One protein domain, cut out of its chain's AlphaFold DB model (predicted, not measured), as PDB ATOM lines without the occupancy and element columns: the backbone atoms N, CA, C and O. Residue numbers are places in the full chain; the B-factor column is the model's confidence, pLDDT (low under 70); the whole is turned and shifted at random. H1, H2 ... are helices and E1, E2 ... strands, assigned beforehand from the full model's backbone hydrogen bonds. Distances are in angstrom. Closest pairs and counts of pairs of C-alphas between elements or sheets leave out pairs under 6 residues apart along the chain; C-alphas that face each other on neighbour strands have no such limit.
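AT A GLANCE: This is residues 452 to 573 of the 629 residues of an uncharacterized protein of Psychrobacter sp. MES7-P7E (UniProt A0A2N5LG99). Three long helices, H1, H2 and H3, run alternately back and forth with H2 between the other two, and H5 crosses one side of them, packing on both H3 and H1. H6 follows the end of H5, short H4 lies at one end of the body, and the tail with E1 folds back over H3. The printed part has 122 residues, with six named helices and then one named strand, mostly helix by class. It is compact, with a radius of gyration of the C-alphas of 13.9 A, and spans 40 by 29 by 21 A.

HOW THE PARTS SIT: H1, residues 452 to 472, and H2, residues 478 to 494, form a helical hairpin at 34 degrees, only just a shallow tilt; their closest C-alphas, Asn 455 and Lys 492, are 6.0 A apart. H2 and H3, residues 500 to 516, form another at 10 degrees, with C-alphas of Ala 487 and Ala 510 4.3 A apart. The hub is H5, residues 528 to 543, which touches H1 with residues 538 to 543 alone, C-alphas of Gly 461 and Met 542 being closest at 3.9 A. H3 touches H5 with residues 510 to 515 alone, closest at C-alphas of Phe 511 and Gly 535, 5.6 A. Every O i to N i+4 pair is within hydrogen-bond range in H2, H3, H5 and H6, residues 548 to 558, but 12 of 17 are in H1; H4, residues 520 to 523, is too short for one.

IN THESE COORDINATES: H1 begins at C-alpha 452 (-14.131, -7.525, 50.028), is 29.3 A long and has a kink of 40 degrees near residue 466. H2 measures 24.7 A, H3 24.1 A, H5 22.9 A and H6 15.7 A. E1, residues 568 to 570, pairs with no named strand and ends at C-alpha 570 (-19.576, 17.334, 56.689).

THE WHOLE: The printed part has no cut, and no link is long. The mean pLDDT of the printed part is 70.7, and 44 residues are under 70, among them residues 528 to 535 and residues 559 to 573.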
ATOM      1  N   LYS A 452     -13.628  -6.827  51.226       77.69
ATOM      2  CA  LYS A 452     -14.131  -7.525  50.028       77.69
ATOM      3  C   LYS A 452     -15.663  -7.562  50.004       77.69
ATOM      4  O   LYS A 452     -16.255  -7.265  48.969       77.69
ATOM      5  N   SER A 453     -16.302  -7.863  51.139       75.69
ATOM      6  CA  SER A 453     -17.766  -7.809  51.294       75.69
ATOM      7  C   SER A 453     -18.320  -6.383  51.169       75.69
ATOM      8  O   SER A 453     -19.346  -6.184  50.521       75.69
ATOM      9  N   TYR A 454     -17.597  -5.386  51.690       79.56
ATOM     10  CA  TYR A 454     -17.935  -3.965  51.572       79.56
ATOM     11  C   TYR A 454     -17.934  -3.497  50.109       79.56
ATOM     12  O   TYR A 454     -18.954  -3.028  49.605       79.56
ATOM     13  N   ASN A 455     -16.830  -3.723  49.389       82.00
ATOM     14  CA  ASN A 455     -16.710  -3.340  47.980       82.00
ATOM     15  C   ASN A 455     -17.766  -4.033  47.103       82.00
ATOM     16  O   ASN A 455     -18.394  -3.377  46.273       82.00
ATOM     17  N   ALA A 456     -18.007  -5.332  47.326       78.12
ATOM     18  CA  ALA A 456     -19.007  -6.102  46.588       78.12
ATOM     19  C   ALA A 456     -20.452  -5.641  46.857       78.12
ATOM     20  O   ALA A 456     -21.302  -5.750  45.970       78.12
ATOM     21  N   ASN A 457     -20.745  -5.125  48.054       79.44
ATOM     22  CA  ASN A 457     -22.045  -4.527  48.347       79.44
ATOM     23  C   ASN A 457     -22.190  -3.140  47.716       79.44
ATOM     24  O   ASN A 457     -23.251  -2.877  47.158       79.44
ATOM     25  N   ILE A 458     -21.131  -2.323  47.667       83.50
ATOM     26  CA  ILE A 458     -21.149  -1.049  46.927       83.50
ATOM     27  C   ILE A 458     -21.422  -1.280  45.433       83.50
ATOM     28  O   ILE A 458     -22.266  -0.599  44.851       83.50
ATOM     29  N   ASP A 459     -20.799  -2.286  44.814       81.69
ATOM     30  CA  ASP A 459     -21.056  -2.623  43.404       81.69
ATOM     31  C   ASP A 459     -22.516  -3.041  43.143       81.69
ATOM     32  O   ASP A 459     -23.104  -2.678  42.120       81.69
ATOM     33  N   LYS A 460     -23.154  -3.750  44.082       82.88
ATOM     34  CA  LYS A 460     -24.592  -4.071  44.006       82.88
ATOM     35  C   LYS A 460     -25.473  -2.850  44.286       82.88
ATOM     36  O   LYS A 460     -26.490  -2.662  43.613       82.88
ATOM     37  N   GLY A 461     -25.097  -2.030  45.263       81.25
ATOM     38  CA  GLY A 461     -25.844  -0.860  45.712       81.25
ATOM     39  C   GLY A 461     -25.883   0.246  44.663       81.25
ATOM     40  O   GLY A 461     -26.962   0.749  44.371       81.25
ATOM     41  N   VAL A 462     -24.766   0.540  43.990       81.69
ATOM     42  CA  VAL A 462     -24.717   1.481  42.851       81.69
ATOM     43  C   VAL A 462     -25.663   1.035  41.730       81.69
ATOM     44  O   VAL A 462     -26.495   1.818  41.271       81.69
ATOM     45  N   ASN A 463     -25.622  -0.245  41.346       78.69
ATOM     46  CA  ASN A 463     -26.532  -0.816  40.343       78.69
ATOM     47  C   ASN A 463     -28.010  -0.811  40.778       78.69
ATOM     48  O   ASN A 463     -28.908  -0.796  39.933       78.69
ATOM     49  N   THR A 464     -28.282  -0.832  42.084       79.38
ATOM     50  CA  THR A 464     -29.640  -0.768  42.642       79.38
ATOM     51  C   THR A 464     -30.144   0.675  42.688       79.38
ATOM     52  O   THR A 464     -31.245   0.953  42.214       79.38
ATOM     53  N   ALA A 465     -29.309   1.611  43.143       77.50
ATOM     54  CA  ALA A 465     -29.587   3.042  43.143       77.50
ATOM     55  C   ALA A 465     -29.857   3.558  41.718       77.50
ATOM     56  O   ALA A 465     -30.845   4.258  41.505       77.50
ATOM     57  N   LEU A 466     -29.077   3.114  40.721       78.50
ATOM     58  CA  LEU A 466     -29.290   3.426  39.298       78.50
ATOM     59  C   LEU A 466     -30.641   2.946  38.743       78.50
ATOM     60  O   LEU A 466     -31.207   3.599  37.871       78.50
ATOM     61  N   LYS A 467     -31.214   1.854  39.263       80.94
ATOM     62  CA  LYS A 467     -32.584   1.436  38.908       80.94
ATOM     63  C   LYS A 467     -33.645   2.328  39.566       80.94
ATOM     64  O   LYS A 467     -34.739   2.472  39.023       80.94
ATOM     65  N   GLY A 468     -33.316   2.939  40.706       71.00
ATOM     66  CA  GLY A 468     -34.184   3.830  41.478       71.00
ATOM     67  C   GLY A 468     -34.175   5.305  41.055       71.00
ATOM     68  O   GLY A 468     -35.142   5.998  41.348       71.00
ATOM     69  N   VAL A 469     -33.161   5.808  40.335       69.88
ATOM     70  CA  VAL A 469     -33.016   7.261  40.046       69.88
ATOM     71  C   VAL A 469     -34.264   7.918  39.442       69.88
ATOM     72  O   VAL A 469     -34.595   9.053  39.784       69.88
ATOM     73  N   LYS A 470     -35.024   7.184  38.617       71.00
ATOM     74  CA  LYS A 470     -36.259   7.683  37.993       71.00
ATOM     75  C   LYS A 470     -37.359   8.022  39.007       71.00
ATOM     76  O   LYS A 470     -38.102   8.970  38.771       71.00
ATOM     77  N   SER A 471     -37.469   7.300  40.128       65.81
ATOM     78  CA  SER A 471     -38.445   7.627  41.186       65.81
ATOM     79  C   SER A 471     -37.995   8.788  42.080       65.81
ATOM     80  O   SER A 471     -38.805   9.326  42.829       65.81
ATOM     81  N   LEU A 472     -36.733   9.211  41.957       59.03
ATOM     82  CA  LEU A 472     -36.147  10.372  42.631       59.03
ATOM     83  C   LEU A 472     -36.120  11.628  41.734       59.03
ATOM     84  O   LEU A 472     -35.530  12.640  42.104       59.03
ATOM     85  N   GLY A 473     -36.726  11.578  40.540       64.38
ATOM     86  CA  GLY A 473     -36.730  12.693  39.581       64.38
ATOM     87  C   GLY A 473     -35.381  12.952  38.892       64.38
ATOM     88  O   GLY A 473     -35.219  13.972  38.220       64.38
ATOM     89  N   ILE A 474     -34.424  12.034  39.040       70.38
ATOM     90  CA  ILE A 474     -33.096  12.081  38.423       70.38
ATOM     91  C   ILE A 474     -33.164  11.391  37.048       70.38
ATOM     92  O   ILE A 474     -33.849  10.377  36.867       70.38
ATOM     93  N   LYS A 475     -32.464  11.942  36.048       71.38
ATOM     94  CA  LYS A 475     -32.425  11.358  34.699       71.38
ATOM     95  C   LYS A 475     -31.607  10.067  34.697       71.38
ATOM     96  O   LYS A 475     -30.538   9.986  35.274       71.38
ATOM     97  N   SER A 476     -32.086   9.051  33.990       77.00
ATOM     98  CA  SER A 476     -31.349   7.797  33.786       77.00
ATOM     99  C   SER A 476     -30.463   7.906  32.539       77.00
ATOM    100  O   SER A 476     -30.733   7.238  31.541       77.00
ATOM    101  N   ASP A 477     -29.464   8.789  32.571       75.94
ATOM    102  CA  ASP A 477     -28.542   9.053  31.458       75.94
ATOM    103  C   ASP A 477     -27.090   8.617  31.750       75.94
ATOM    104  O   ASP A 477     -26.744   8.177  32.852       75.94
ATOM    105  N   ALA A 478     -26.233   8.691  30.725       75.56
ATOM    106  CA  ALA A 478     -24.822   8.312  30.822       75.56
ATOM    107  C   ALA A 478     -24.062   9.168  31.851       75.56
ATOM    108  O   ALA A 478     -23.221   8.645  32.579       75.56
ATOM    109  N   THR A 479     -24.409  10.455  31.966       74.62
ATOM    110  CA  THR A 479     -23.851  11.379  32.961       74.62
ATOM    111  C   THR A 479     -24.165  10.908  34.377       74.62
ATOM    112  O   THR A 479     -23.250  10.690  35.164       74.62
ATOM    113  N   THR A 480     -25.436  10.644  34.682       75.75
ATOM    114  CA  THR A 480     -25.873  10.121  35.987       75.75
ATOM    115  C   THR A 480     -25.222   8.775  36.303       75.75
ATOM    116  O   THR A 480     -24.786   8.546  37.430       75.75
ATOM    117  N   THR A 481     -25.088   7.907  35.297       78.31
ATOM    118  CA  THR A 481     -24.406   6.610  35.424       78.31
ATOM    119  C   THR A 481     -22.935   6.783  35.815       78.31
ATOM    120  O   THR A 481     -22.468   6.146  36.759       78.31
ATOM    121  N   ALA A 482     -22.215   7.693  35.151       75.69
ATOM    122  CA  ALA A 482     -20.827   8.013  35.476       75.69
ATOM    123  C   ALA A 482     -20.684   8.670  36.861       75.69
ATOM    124  O   ALA A 482     -19.767   8.334  37.611       75.69
ATOM    125  N   THR A 483     -21.599   9.564  37.234       77.12
ATOM    126  CA  THR A 483     -21.602  10.237  38.539       77.12
ATOM    127  C   THR A 483     -21.857   9.261  39.692       77.12
ATOM    128  O   THR A 483     -21.131   9.283  40.684       77.12
ATOM    129  N   PHE A 484     -22.808   8.333  39.547       83.44
ATOM    130  CA  PHE A 484     -23.074   7.295  40.551       83.44
ATOM    131  C   PHE A 484     -21.919   6.287  40.658       83.44
ATOM    132  O   PHE A 484     -21.612   5.826  41.757       83.44
ATOM    133  N   ALA A 485     -21.226   5.986  39.553       81.50
ATOM    134  CA  ALA A 485     -20.001   5.190  39.589       81.50
ATOM    135  C   ALA A 485     -18.869   5.906  40.354       81.50
ATOM    136  O   ALA A 485     -18.206   5.280  41.179       81.50
ATOM    137  N   ARG A 486     -18.689   7.223  40.155       82.06
ATOM    138  CA  ARG A 486     -17.726   8.040  40.923       82.06
ATOM    139  C   ARG A 486     -18.066   8.080  42.417       82.06
ATOM    140  O   ARG A 486     -17.171   7.879  43.232       82.06
ATOM    141  N   ALA A 487     -19.341   8.254  42.776       81.75
ATOM    142  CA  ALA A 487     -19.789   8.183  44.169       81.75
ATOM    143  C   ALA A 487     -19.503   6.796  44.781       81.75
ATOM    144  O   ALA A 487     -18.971   6.700  45.884       81.75
ATOM    145  N   GLY A 488     -19.741   5.717  44.026       83.44
ATOM    146  CA  GLY A 488     -19.349   4.357  44.406       83.44
ATOM    147  C   GLY A 488     -17.844   4.194  44.650       83.44
ATOM    148  O   GLY A 488     -17.451   3.558  45.625       83.44
ATOM    149  N   THR A 489     -16.989   4.795  43.818       85.19
ATOM    150  CA  THR A 489     -15.531   4.813  44.041       85.19
ATOM    151  C   THR A 489     -15.175   5.524  45.347       85.19
ATOM    152  O   THR A 489     -14.413   4.969  46.137       85.19
ATOM    153  N   LYS A 490     -15.782   6.683  45.628       84.31
ATOM    154  CA  LYS A 490     -15.549   7.436  46.871       84.31
ATOM    155  C   LYS A 490     -15.960   6.657  48.120       84.31
ATOM    156  O   LYS A 490     -15.191   6.573  49.073       84.31
ATOM    157  N   LEU A 491     -17.097   5.962  48.069       85.94
ATOM    158  CA  LEU A 491     -17.507   5.034  49.127       85.94
ATOM    159  C   LEU A 491     -16.482   3.895  49.328       85.94
ATOM    160  O   LEU A 491     -16.172   3.549  50.462       85.94
ATOM    161  N   LYS A 492     -15.881   3.340  48.265       86.31
ATOM    162  CA  LYS A 492     -14.808   2.328  48.403       86.31
ATOM    163  C   LYS A 492     -13.504   2.909  48.962       86.31
ATOM    164  O   LYS A 492     -12.784   2.203  49.668       86.31
ATOM    165  N   GLU A 493     -13.196   4.171  48.667       83.50
ATOM    166  CA  GLU A 493     -12.049   4.894  49.233       83.50
ATOM    167  C   GLU A 493     -12.213   5.119  50.747       83.50
ATOM    168  O   GLU A 493     -11.233   4.979  51.477       83.50
ATOM    169  N   MET A 494     -13.436   5.330  51.260       79.94
ATOM    170  CA  MET A 494     -13.694   5.429  52.713       79.94
ATOM    171  C   MET A 494     -13.224   4.180  53.479       79.94
ATOM    172  O   MET A 494     -12.679   4.284  54.577       79.94
ATOM    173  N   GLY A 495     -13.345   2.994  52.868       77.69
ATOM    174  CA  GLY A 495     -12.814   1.732  53.398       77.69
ATOM    175  C   GLY A 495     -11.279   1.648  53.464       77.69
ATOM    176  O   GLY A 495     -10.756   0.622  53.894       77.69
ATOM    177  N   LYS A 496     -10.561   2.695  53.035       80.25
ATOM    178  CA  LYS A 496      -9.096   2.844  53.080       80.25
ATOM    179  C   LYS A 496      -8.626   4.142  53.758       80.25
ATOM    180  O   LYS A 496      -7.419   4.365  53.827       80.25
ATOM    181  N   ALA A 497      -9.546   4.988  54.232       73.56
ATOM    182  CA  ALA A 497      -9.228   6.276  54.845       73.56
ATOM    183  C   ALA A 497      -8.264   6.126  56.039       73.56
ATOM    184  O   ALA A 497      -8.443   5.254  56.892       73.56
ATOM    185  N   LYS A 498      -7.253   6.992  56.117       74.12
ATOM    186  CA  LYS A 498      -6.215   7.001  57.162       74.12
ATOM    187  C   LYS A 498      -6.587   7.874  58.365       74.12
ATOM    188  O   LYS A 498      -5.810   7.973  59.310       74.12
ATOM    189  N   SER A 499      -7.731   8.556  58.306       65.00
ATOM    190  CA  SER A 499      -8.258   9.404  59.376       65.00
ATOM    191  C   SER A 499      -9.777   9.572  59.266       65.00
ATOM    192  O   SER A 499     -10.358   9.396  58.194       65.00
ATOM    193  N   GLU A 500     -10.425   9.981  60.360       64.12
ATOM    194  CA  GLU A 500     -11.858  10.323  60.367       64.12
ATOM    195  C   GLU A 500     -12.172  11.538  59.479       64.12
ATOM    196  O   GLU A 500     -13.248  11.617  58.892       64.12
ATOM    197  N   GLN A 501     -11.211  12.451  59.312       64.44
ATOM    198  CA  GLN A 501     -11.355  13.619  58.444       64.44
ATOM    199  C   GLN A 501     -11.270  13.250  56.953       64.44
ATOM    200  O   GLN A 501     -12.037  13.776  56.153       64.44
ATOM    201  N   GLU A 502     -10.417  12.289  56.582       70.50
ATOM    202  CA  GLU A 502     -10.394  11.700  55.234       70.50
ATOM    203  C   GLU A 502     -11.673  10.888  54.960       70.50
ATOM    204  O   GLU A 502     -12.262  11.010  53.890       70.50
ATOM    205  N   PHE A 503     -12.174  10.133  55.945       72.19
ATOM    206  CA  PHE A 503     -13.468   9.441  55.864       72.19
ATOM    207  C   PHE A 503     -14.637  10.413  55.612       72.19
ATOM    208  O   PHE A 503     -15.468  10.153  54.742       72.19
ATOM    209  N   LEU A 504     -14.688  11.538  56.334       67.44
ATOM    210  CA  LEU A 504     -15.716  12.568  56.156       67.44
ATOM    211  C   LEU A 504     -15.569  13.322  54.829       67.44
ATOM    212  O   LEU A 504     -16.579  13.576  54.177       67.44
ATOM    213  N   GLY A 505     -14.342  13.630  54.399       69.31
ATOM    214  CA  GLY A 505     -14.075  14.236  53.090       69.31
ATOM    215  C   GLY A 505     -14.548  13.349  51.936       69.31
ATOM    216  O   GLY A 505     -15.298  13.797  51.076       69.31
ATOM    217  N   LEU A 506     -14.224  12.055  51.976       76.50
ATOM    218  CA  LEU A 506     -14.667  11.086  50.968       76.50
ATOM    219  C   LEU A 506     -16.190  10.870  50.980       76.50
ATOM    220  O   LEU A 506     -16.789  10.684  49.918       76.50
ATOM    221  N   TYR A 507     -16.834  10.939  52.151       79.06
ATOM    222  CA  TYR A 507     -18.297  10.928  52.244       79.06
ATOM    223  C   TYR A 507     -18.921  12.196  51.640       79.06
ATOM    224  O   TYR A 507     -19.905  12.098  50.906       79.06
ATOM    225  N   GLN A 508     -18.328  13.367  51.896       76.69
ATOM    226  CA  GLN A 508     -18.751  14.646  51.325       76.69
ATOM    227  C   GLN A 508     -18.618  14.651  49.797       76.69
ATOM    228  O   GLN A 508     -19.580  14.961  49.104       76.69
ATOM    229  N   GLU A 509     -17.478  14.208  49.263       76.00
ATOM    230  CA  GLU A 509     -17.266  14.064  47.819       76.00
ATOM    231  C   GLU A 509     -18.299  13.117  47.181       76.00
ATOM    232  O   GLU A 509     -18.839  13.411  46.113       76.00
ATOM    233  N   ALA A 510     -18.630  11.996  47.836       79.38
ATOM    234  CA  ALA A 510     -19.683  11.092  47.368       79.38
ATOM    235  C   ALA A 510     -21.079  11.749  47.395       79.38
ATOM    236  O   ALA A 510     -21.895  11.513  46.501       79.38
ATOM    237  N   PHE A 511     -21.352  12.566  48.413       81.00
ATOM    238  CA  PHE A 511     -22.622  13.262  48.621       81.00
ATOM    239  C   PHE A 511     -22.830  14.381  47.598       81.00
ATOM    240  O   PHE A 511     -23.896  14.447  46.981       81.00
ATOM    241  N   ASP A 512     -21.804  15.191  47.347       80.75
ATOM    242  CA  ASP A 512     -21.846  16.264  46.355       80.75
ATOM    243  C   ASP A 512     -21.998  15.698  44.937       80.75
ATOM    244  O   ASP A 512     -22.835  16.181  44.180       80.75
ATOM    245  N   LEU A 513     -21.322  14.586  44.611       82.31
ATOM    246  CA  LEU A 513     -21.559  13.848  43.362       82.31
ATOM    247  C   LEU A 513     -23.027  13.402  43.226       82.31
ATOM    248  O   LEU A 513     -23.638  13.578  42.170       82.31
ATOM    249  N   VAL A 514     -23.626  12.838  44.278       82.25
ATOM    250  CA  VAL A 514     -25.042  12.430  44.259       82.25
ATOM    251  C   VAL A 514     -25.981  13.628  44.085       82.25
ATOM    252  O   VAL A 514     -26.944  13.527  43.320       82.25
ATOM    253  N   LEU A 515     -25.710  14.762  44.738       81.81
ATOM    254  CA  LEU A 515     -26.483  15.990  44.544       81.81
ATOM    255  C   LEU A 515     -26.290  16.589  43.150       81.81
ATOM    256  O   LEU A 515     -27.252  17.109  42.584       81.81
ATOM    257  N   ASP A 516     -25.107  16.465  42.554       81.31
ATOM    258  CA  ASP A 516     -24.838  16.952  41.202       81.31
ATOM    259  C   ASP A 516     -25.553  16.164  40.103       81.31
ATOM    260  O   ASP A 516     -25.899  16.730  39.064       81.31
ATOM    261  N   ALA A 517     -25.904  14.905  40.363       78.88
ATOM    262  CA  ALA A 517     -26.835  14.162  39.516       78.88
ATOM    263  C   ALA A 517     -28.285  14.696  39.582       78.88
ATOM    264  O   ALA A 517     -29.080  14.431  38.675       78.88
ATOM    265  N   VAL A 518     -28.661  15.456  40.619       75.75
ATOM    266  CA  VAL A 518     -29.987  16.089  40.714       75.75
ATOM    267  C   VAL A 518     -30.015  17.333  39.816       75.75
ATOM    268  O   VAL A 518     -29.235  18.264  40.052       75.75
ATOM    269  N   PRO A 519     -30.930  17.413  38.824       74.19
ATOM    270  CA  PRO A 519     -31.031  18.575  37.948       74.19
ATOM    271  C   PRO A 519     -31.196  19.868  38.745       74.19
ATOM    272  O   PRO A 519     -32.029  19.936  39.647       74.19
ATOM    273  N   GLU A 520     -30.460  20.916  38.382       75.12
ATOM    274  CA  GLU A 520     -30.441  22.189  39.115       75.12
ATOM    275  C   GLU A 520     -31.846  22.789  39.308       75.12
ATOM    276  O   GLU A 520     -32.196  23.205  40.406       75.12
ATOM    277  N   ARG A 521     -32.714  22.706  38.285       69.56
ATOM    278  CA  ARG A 521     -34.134  23.128  38.340       69.56
ATOM    279  C   ARG A 521     -35.014  22.331  39.317       69.56
ATOM    280  O   ARG A 521     -36.129  22.763  39.609       69.56
ATOM    281  N   SER A 522     -34.562  21.152  39.736       70.50
ATOM    282  CA  SER A 522     -35.186  20.335  40.783       70.50
ATOM    283  C   SER A 522     -34.547  20.640  42.137       70.50
ATOM    284  O   SER A 522     -35.264  20.839  43.112       70.50
ATOM    285  N   ARG A 523     -33.212  20.755  42.177       73.38
ATOM    286  CA  ARG A 523     -32.420  21.075  43.375       73.38
ATOM    287  C   ARG A 523     -32.801  22.437  43.967       73.38
ATOM    288  O   ARG A 523     -33.019  22.533  45.167       73.38
ATOM    289  N   SER A 524     -32.991  23.458  43.130       72.56
ATOM    290  CA  SER A 524     -33.401  24.813  43.541       72.56
ATOM    291  C   SER A 524     -34.840  24.922  44.063       72.56
ATOM    292  O   SER A 524     -35.224  25.968  44.577       72.56
ATOM    293  N   LYS A 525     -35.639  23.851  43.949       73.38
ATOM    294  CA  LYS A 525     -36.994  23.747  44.519       73.38
ATOM    295  C   LYS A 525     -37.044  22.926  45.810       73.38
ATOM    296  O   LYS A 525     -38.111  22.807  46.403       73.38
ATOM    297  N   MET A 526     -35.924  22.328  46.208       65.94
ATOM    298  CA  MET A 526     -35.775  21.542  47.431       65.94
ATOM    299  C   MET A 526     -35.186  22.428  48.526       65.94
ATOM    300  O   MET A 526     -34.248  23.183  48.257       65.94
ATOM    301  N   SER A 527     -35.678  22.306  49.762       72.19
ATOM    302  CA  SER A 527     -34.994  22.925  50.902       72.19
ATOM    303  C   SER A 527     -33.613  22.286  51.100       72.19
ATOM    304  O   SER A 527     -33.347  21.179  50.620       72.19
ATOM    305  N   LYS A 528     -32.719  22.947  51.846       61.94
ATOM    306  CA  LYS A 528     -31.408  22.358  52.163       61.94
ATOM    307  C   LYS A 528     -31.549  21.030  52.925       61.94
ATOM    308  O   LYS A 528     -30.787  20.103  52.669       61.94
ATOM    309  N   ALA A 529     -32.571  20.905  53.775       52.59
ATOM    310  CA  ALA A 529     -32.899  19.663  54.472       52.59
ATOM    311  C   ALA A 529     -33.337  18.542  53.509       52.59
ATOM    312  O   ALA A 529     -32.868  17.414  53.643       52.59
ATOM    313  N   ASP A 530     -34.162  18.847  52.499       58.56
ATOM    314  CA  ASP A 530     -34.600  17.865  51.493       58.56
ATOM    315  C   ASP A 530     -33.437  17.380  50.616       58.56
ATOM    316  O   ASP A 530     -33.341  16.191  50.304       58.56
ATOM    317  N   GLN A 531     -32.526  18.290  50.245       66.50
ATOM    318  CA  GLN A 531     -31.292  17.943  49.534       66.50
ATOM    319  C   GLN A 531     -30.442  16.985  50.384       66.50
ATOM    320  O   GLN A 531     -30.052  15.921  49.903       66.50
ATOM    321  N   ASN A 532     -30.225  17.306  51.664       64.44
ATOM    322  CA  ASN A 532     -29.459  16.452  52.572       64.44
ATOM    323  C   ASN A 532     -30.119  15.072  52.755       64.44
ATOM    324  O   ASN A 532     -29.456  14.043  52.606       64.44
ATOM    325  N   ALA A 533     -31.435  15.025  52.981       63.38
ATOM    326  CA  ALA A 533     -32.190  13.779  53.102       63.38
ATOM    327  C   ALA A 533     -32.088  12.904  51.836       63.38
ATOM    328  O   ALA A 533     -31.903  11.688  51.937       63.38
ATOM    329  N   LEU A 534     -32.156  13.509  50.645       68.31
ATOM    330  CA  LEU A 534     -31.992  12.813  49.368       68.31
ATOM    331  C   LEU A 534     -30.571  12.249  49.199       68.31
ATOM    332  O   LEU A 534     -30.422  11.070  48.869       68.31
ATOM    333  N   GLY A 535     -29.541  13.060  49.466       68.38
ATOM    334  CA  GLY A 535     -28.137  12.658  49.365       68.38
ATOM    335  C   GLY A 535     -27.797  11.489  50.293       68.38
ATOM    336  O   GLY A 535     -27.303  10.452  49.836       68.38
ATOM    337  N   HIS A 536     -28.154  11.593  51.578       72.38
ATOM    338  CA  HIS A 536     -27.940  10.512  52.543       72.38
ATOM    339  C   HIS A 536     -28.700   9.237  52.157       72.38
ATOM    340  O   HIS A 536     -28.113   8.157  52.177       72.38
ATOM    341  N   LYS A 537     -29.973   9.339  51.749       71.81
ATOM    342  CA  LYS A 537     -30.793   8.181  51.348       71.81
ATOM    343  C   LYS A 537     -30.163   7.393  50.199       71.81
ATOM    344  O   LYS A 537     -30.138   6.163  50.240       71.81
ATOM    345  N   VAL A 538     -29.635   8.087  49.189       76.81
ATOM    346  CA  VAL A 538     -28.962   7.447  48.050       76.81
ATOM    347  C   VAL A 538     -27.650   6.791  48.493       76.81
ATOM    348  O   VAL A 538     -27.473   5.601  48.231       76.81
ATOM    349  N   LEU A 539     -26.773   7.494  49.218       76.81
ATOM    350  CA  LEU A 539     -25.489   6.930  49.665       76.81
ATOM    351  C   LEU A 539     -25.650   5.738  50.619       76.81
ATOM    352  O   LEU A 539     -24.967   4.726  50.465       76.81
ATOM    353  N   LEU A 540     -26.582   5.816  51.571       74.69
ATOM    354  CA  LEU A 540     -26.886   4.711  52.481       74.69
ATOM    355  C   LEU A 540     -27.375   3.474  51.707       74.69
ATOM    356  O   LEU A 540     -26.908   2.365  51.969       74.69
ATOM    357  N   SER A 541     -28.207   3.666  50.671       73.50
ATOM    358  CA  SER A 541     -28.634   2.579  49.775       73.50
ATOM    359  C   SER A 541     -27.502   1.999  48.913       73.50
ATOM    360  O   SER A 541     -27.533   0.813  48.588       73.50
ATOM    361  N   MET A 542     -26.481   2.798  48.575       79.12
ATOM    362  CA  MET A 542     -25.295   2.318  47.859       79.12
ATOM    363  C   MET A 542     -24.412   1.433  48.743       79.12
ATOM    364  O   MET A 542     -23.878   0.446  48.250       79.12
ATOM    365  N   VAL A 543     -24.262   1.746  50.034       73.50
ATOM    366  CA  VAL A 543     -23.444   0.937  50.961       73.50
ATOM    367  C   VAL A 543     -24.220  -0.255  51.545       73.50
ATOM    368  O   VAL A 543     -23.614  -1.250  51.944       73.50
ATOM    369  N   GLY A 544     -25.554  -0.180  51.594       70.25
ATOM    370  CA  GLY A 544     -26.389  -1.116  52.357       70.25
ATOM    371  C   GLY A 544     -26.412  -0.801  53.858       70.25
ATOM    372  O   GLY A 544     -26.594  -1.701  54.679       70.25
ATOM    373  N   ALA A 545     -26.191   0.467  54.217       64.88
ATOM    374  CA  ALA A 545     -26.213   0.949  55.594       64.88
ATOM    375  C   ALA A 545     -27.611   1.472  55.965       64.88
ATOM    376  O   ALA A 545     -28.263   2.132  55.159       64.88
ATOM    377  N   SER A 546     -28.071   1.209  57.190       57.72
ATOM    378  CA  SER A 546     -29.392   1.657  57.671       57.72
ATOM    379  C   SER A 546     -29.404   3.096  58.202       57.72
ATOM    380  O   SER A 546     -30.457   3.723  58.269       57.72
ATOM    381  N   SER A 547     -28.243   3.630  58.583       58.66
ATOM    382  CA  SER A 547     -28.076   4.982  59.124       58.66
ATOM    383  C   SER A 547     -26.628   5.456  58.981       58.66
ATOM    384  O   SER A 547     -25.728   4.663  58.697       58.66
ATOM    385  N   LEU A 548     -26.379   6.746  59.226       57.25
ATOM    386  CA  LEU A 548     -25.022   7.312  59.253       57.25
ATOM    387  C   LEU A 548     -24.162   6.697  60.377       57.25
ATOM    388  O   LEU A 548     -22.969   6.470  60.184       57.25
ATOM    389  N   GLY A 549     -24.776   6.337  61.512       57.00
ATOM    390  CA  GLY A 549     -24.117   5.567  62.574       57.00
ATOM    391  C   GLY A 549     -23.744   4.155  62.116       57.00
ATOM    392  O   GLY A 549     -22.595   3.747  62.247       57.00
ATOM    393  N   ASN A 550     -24.667   3.447  61.459       67.44
ATOM    394  CA  ASN A 550     -24.396   2.115  60.920       67.44
ATOM    395  C   ASN A 550     -23.314   2.133  59.821       67.44
ATOM    396  O   ASN A 550     -22.492   1.223  59.763       67.44
ATOM    397  N   LEU A 551     -23.257   3.185  58.995       70.19
ATOM    398  CA  LEU A 551     -22.167   3.410  58.041       70.19
ATOM    399  C   LEU A 551     -20.812   3.574  58.753       70.19
ATOM    400  O   LEU A 551     -19.836   2.941  58.348       70.19
ATOM    401  N   LYS A 552     -20.761   4.371  59.830       68.50
ATOM    402  CA  LYS A 552     -19.567   4.539  60.677       68.50
ATOM    403  C   LYS A 552     -19.125   3.201  61.285       68.50
ATOM    404  O   LYS A 552     -17.957   2.840  61.156       68.50
ATOM    405  N   ASP A 553     -20.053   2.408  61.819       69.06
ATOM    406  CA  ASP A 553     -19.767   1.078  62.381       69.06
ATOM    407  C   ASP A 553     -19.313   0.057  61.324       69.06
ATOM    408  O   ASP A 553     -18.465  -0.795  61.593       69.06
ATOM    409  N   ILE A 554     -19.863   0.101  60.105       66.06
ATOM    410  CA  ILE A 554     -19.393  -0.722  58.979       66.06
ATOM    411  C   ILE A 554     -17.945  -0.356  58.631       66.06
ATOM    412  O   ILE A 554     -17.100  -1.249  58.553       66.06
ATOM    413  N   VAL A 555     -17.639   0.935  58.462       66.38
ATOM    414  CA  VAL A 555     -16.296   1.369  58.048       66.38
ATOM    415  C   VAL A 555     -15.257   1.140  59.148       66.38
ATOM    416  O   VAL A 555     -14.171   0.651  58.854       66.38
ATOM    417  N   TYR A 556     -15.590   1.370  60.419       72.12
ATOM    418  CA  TYR A 556     -14.666   1.121  61.534       72.12
ATOM    419  C   TYR A 556     -14.372  -0.366  61.771       72.12
ATOM    420  O   TYR A 556     -13.290  -0.696  62.250       72.12
ATOM    421  N   ARG A 557     -15.291  -1.271  61.406       73.38
ATOM    422  CA  ARG A 557     -15.043  -2.723  61.451       73.38
ATOM    423  C   ARG A 557     -14.096  -3.199  60.347       73.38
ATOM    424  O   ARG A 557     -13.296  -4.090  60.600       73.38
ATOM    425  N   ILE A 558     -14.166  -2.618  59.144       70.81
ATOM    426  CA  ILE A 558     -13.289  -3.002  58.018       70.81
ATOM    427  C   ILE A 558     -11.969  -2.217  57.973       70.81
ATOM    428  O   ILE A 558     -11.018  -2.677  57.347       70.81
ATOM    429  N   ASN A 559     -11.918  -1.039  58.599       67.06
ATOM    430  CA  ASN A 559     -10.761  -0.151  58.636       67.06
ATOM    431  C   ASN A 559     -10.706   0.628  59.971       67.06
ATOM    432  O   ASN A 559     -11.174   1.769  60.049       67.06
ATOM    433  N   PRO A 560     -10.113   0.043  61.029       66.19
ATOM    434  CA  PRO A 560      -9.960   0.708  62.325       66.19
ATOM    435  C   PRO A 560      -9.154   2.017  62.271       66.19
ATOM    436  O   PRO A 560      -9.356   2.886  63.117       66.19
ATOM    437  N   SER A 561      -8.286   2.192  61.267       58.69
ATOM    438  CA  SER A 561      -7.467   3.400  61.069       58.69
ATOM    439  C   SER A 561      -8.277   4.639  60.666       58.69
ATOM    440  O   SER A 561      -7.784   5.756  60.786       58.69
ATOM    441  N   ALA A 562      -9.536   4.475  60.241       58.81
ATOM    442  CA  ALA A 562     -10.452   5.592  59.988       58.81
ATOM    443  C   ALA A 562     -11.025   6.222  61.280       58.81
ATOM    444  O   ALA A 562     -11.808   7.172  61.208       58.81
ATOM    445  N   LYS A 563     -10.685   5.695  62.464       61.50
ATOM    446  CA  LYS A 563     -11.177   6.176  63.761       61.50
ATOM    447  C   LYS A 563     -10.371   7.385  64.254       61.50
ATOM    448  O   LYS A 563      -9.170   7.276  64.480       61.50
ATOM    449  N   GLY A 564     -11.038   8.521  64.454       52.78
ATOM    450  CA  GLY A 564     -10.438   9.765  64.936       52.78
ATOM    451  C   GLY A 564     -10.753  10.076  66.401       52.78
ATOM    452  O   GLY A 564     -11.451   9.333  67.097       52.78
ATOM    453  N   SER A 565     -10.196  11.191  66.878       39.84
ATOM    454  CA  SER A 565     -10.285  11.666  68.268       39.84
ATOM    455  C   SER A 565     -10.868  13.082  68.390       39.84
ATOM    456  O   SER A 565     -10.595  13.777  69.368       39.84
ATOM    457  N   GLY A 566     -11.615  13.549  67.387       42.53
ATOM    458  CA  GLY A 566     -12.127  14.920  67.315       42.53
ATOM    459  C   GLY A 566     -13.473  14.998  66.600       42.53
ATOM    460  O   GLY A 566     -13.805  14.131  65.798       42.53
ATOM    461  N   SER A 567     -14.260  16.024  66.919       39.19
ATOM    462  CA  SER A 567     -15.526  16.303  66.241       39.19
ATOM    463  C   SER A 567     -15.290  17.075  64.950       39.19
ATOM    464  O   SER A 567     -14.675  18.141  64.979       39.19
ATOM    465  N   VAL A 568     -15.812  16.566  63.838       35.91
ATOM    466  CA  VAL A 568     -15.761  17.223  62.526       35.91
ATOM    467  C   VAL A 568     -17.119  17.036  61.848       35.91
ATOM    468  O   VAL A 568     -17.767  15.999  62.042       35.91
ATOM    469  N   SER A 569     -17.547  18.033  61.071       40.62
ATOM    470  CA  SER A 569     -18.845  18.036  60.393       40.62
ATOM    471  C   SER A 569     -18.702  18.107  58.874       40.62
ATOM    472  O   SER A 569     -17.892  18.876  58.362       40.62
ATOM    473  N   ALA A 570     -19.505  17.323  58.152       39.47
ATOM    474  CA  ALA A 570     -19.576  17.334  56.689       39.47
ATOM    475  C   ALA A 570     -21.004  17.011  56.218       39.47
ATOM    476  O   ALA A 570     -21.615  16.065  56.706       39.47
ATOM    477  N   GLY A 571     -21.575  17.807  55.310       39.81
ATOM    478  CA  GLY A 571     -22.892  17.527  54.713       39.81
ATOM    479  C   GLY A 571     -24.074  17.522  55.693       39.81
ATOM    480  O   GLY A 571     -25.123  16.970  55.380       39.81
ATOM    481  N   GLY A 572     -23.909  18.101  56.889       40.41
ATOM    482  CA  GLY A 572     -24.872  18.016  57.997       40.41
ATOM    483  C   GLY A 572     -24.665  16.822  58.943       40.41
ATOM    484  O   GLY A 572     -25.333  16.736  59.970       40.41
ATOM    485  N   LEU A 573     -23.718  15.922  58.656       40.19
ATOM    486  CA  LEU A 573     -23.259  14.904  59.600       40.19
ATOM    487  C   LEU A 573     -22.265  15.535  60.580       40.19
ATOM    488  O   LEU A 573     -21.126  15.786  60.204       40.19
TER     489      LEU A 573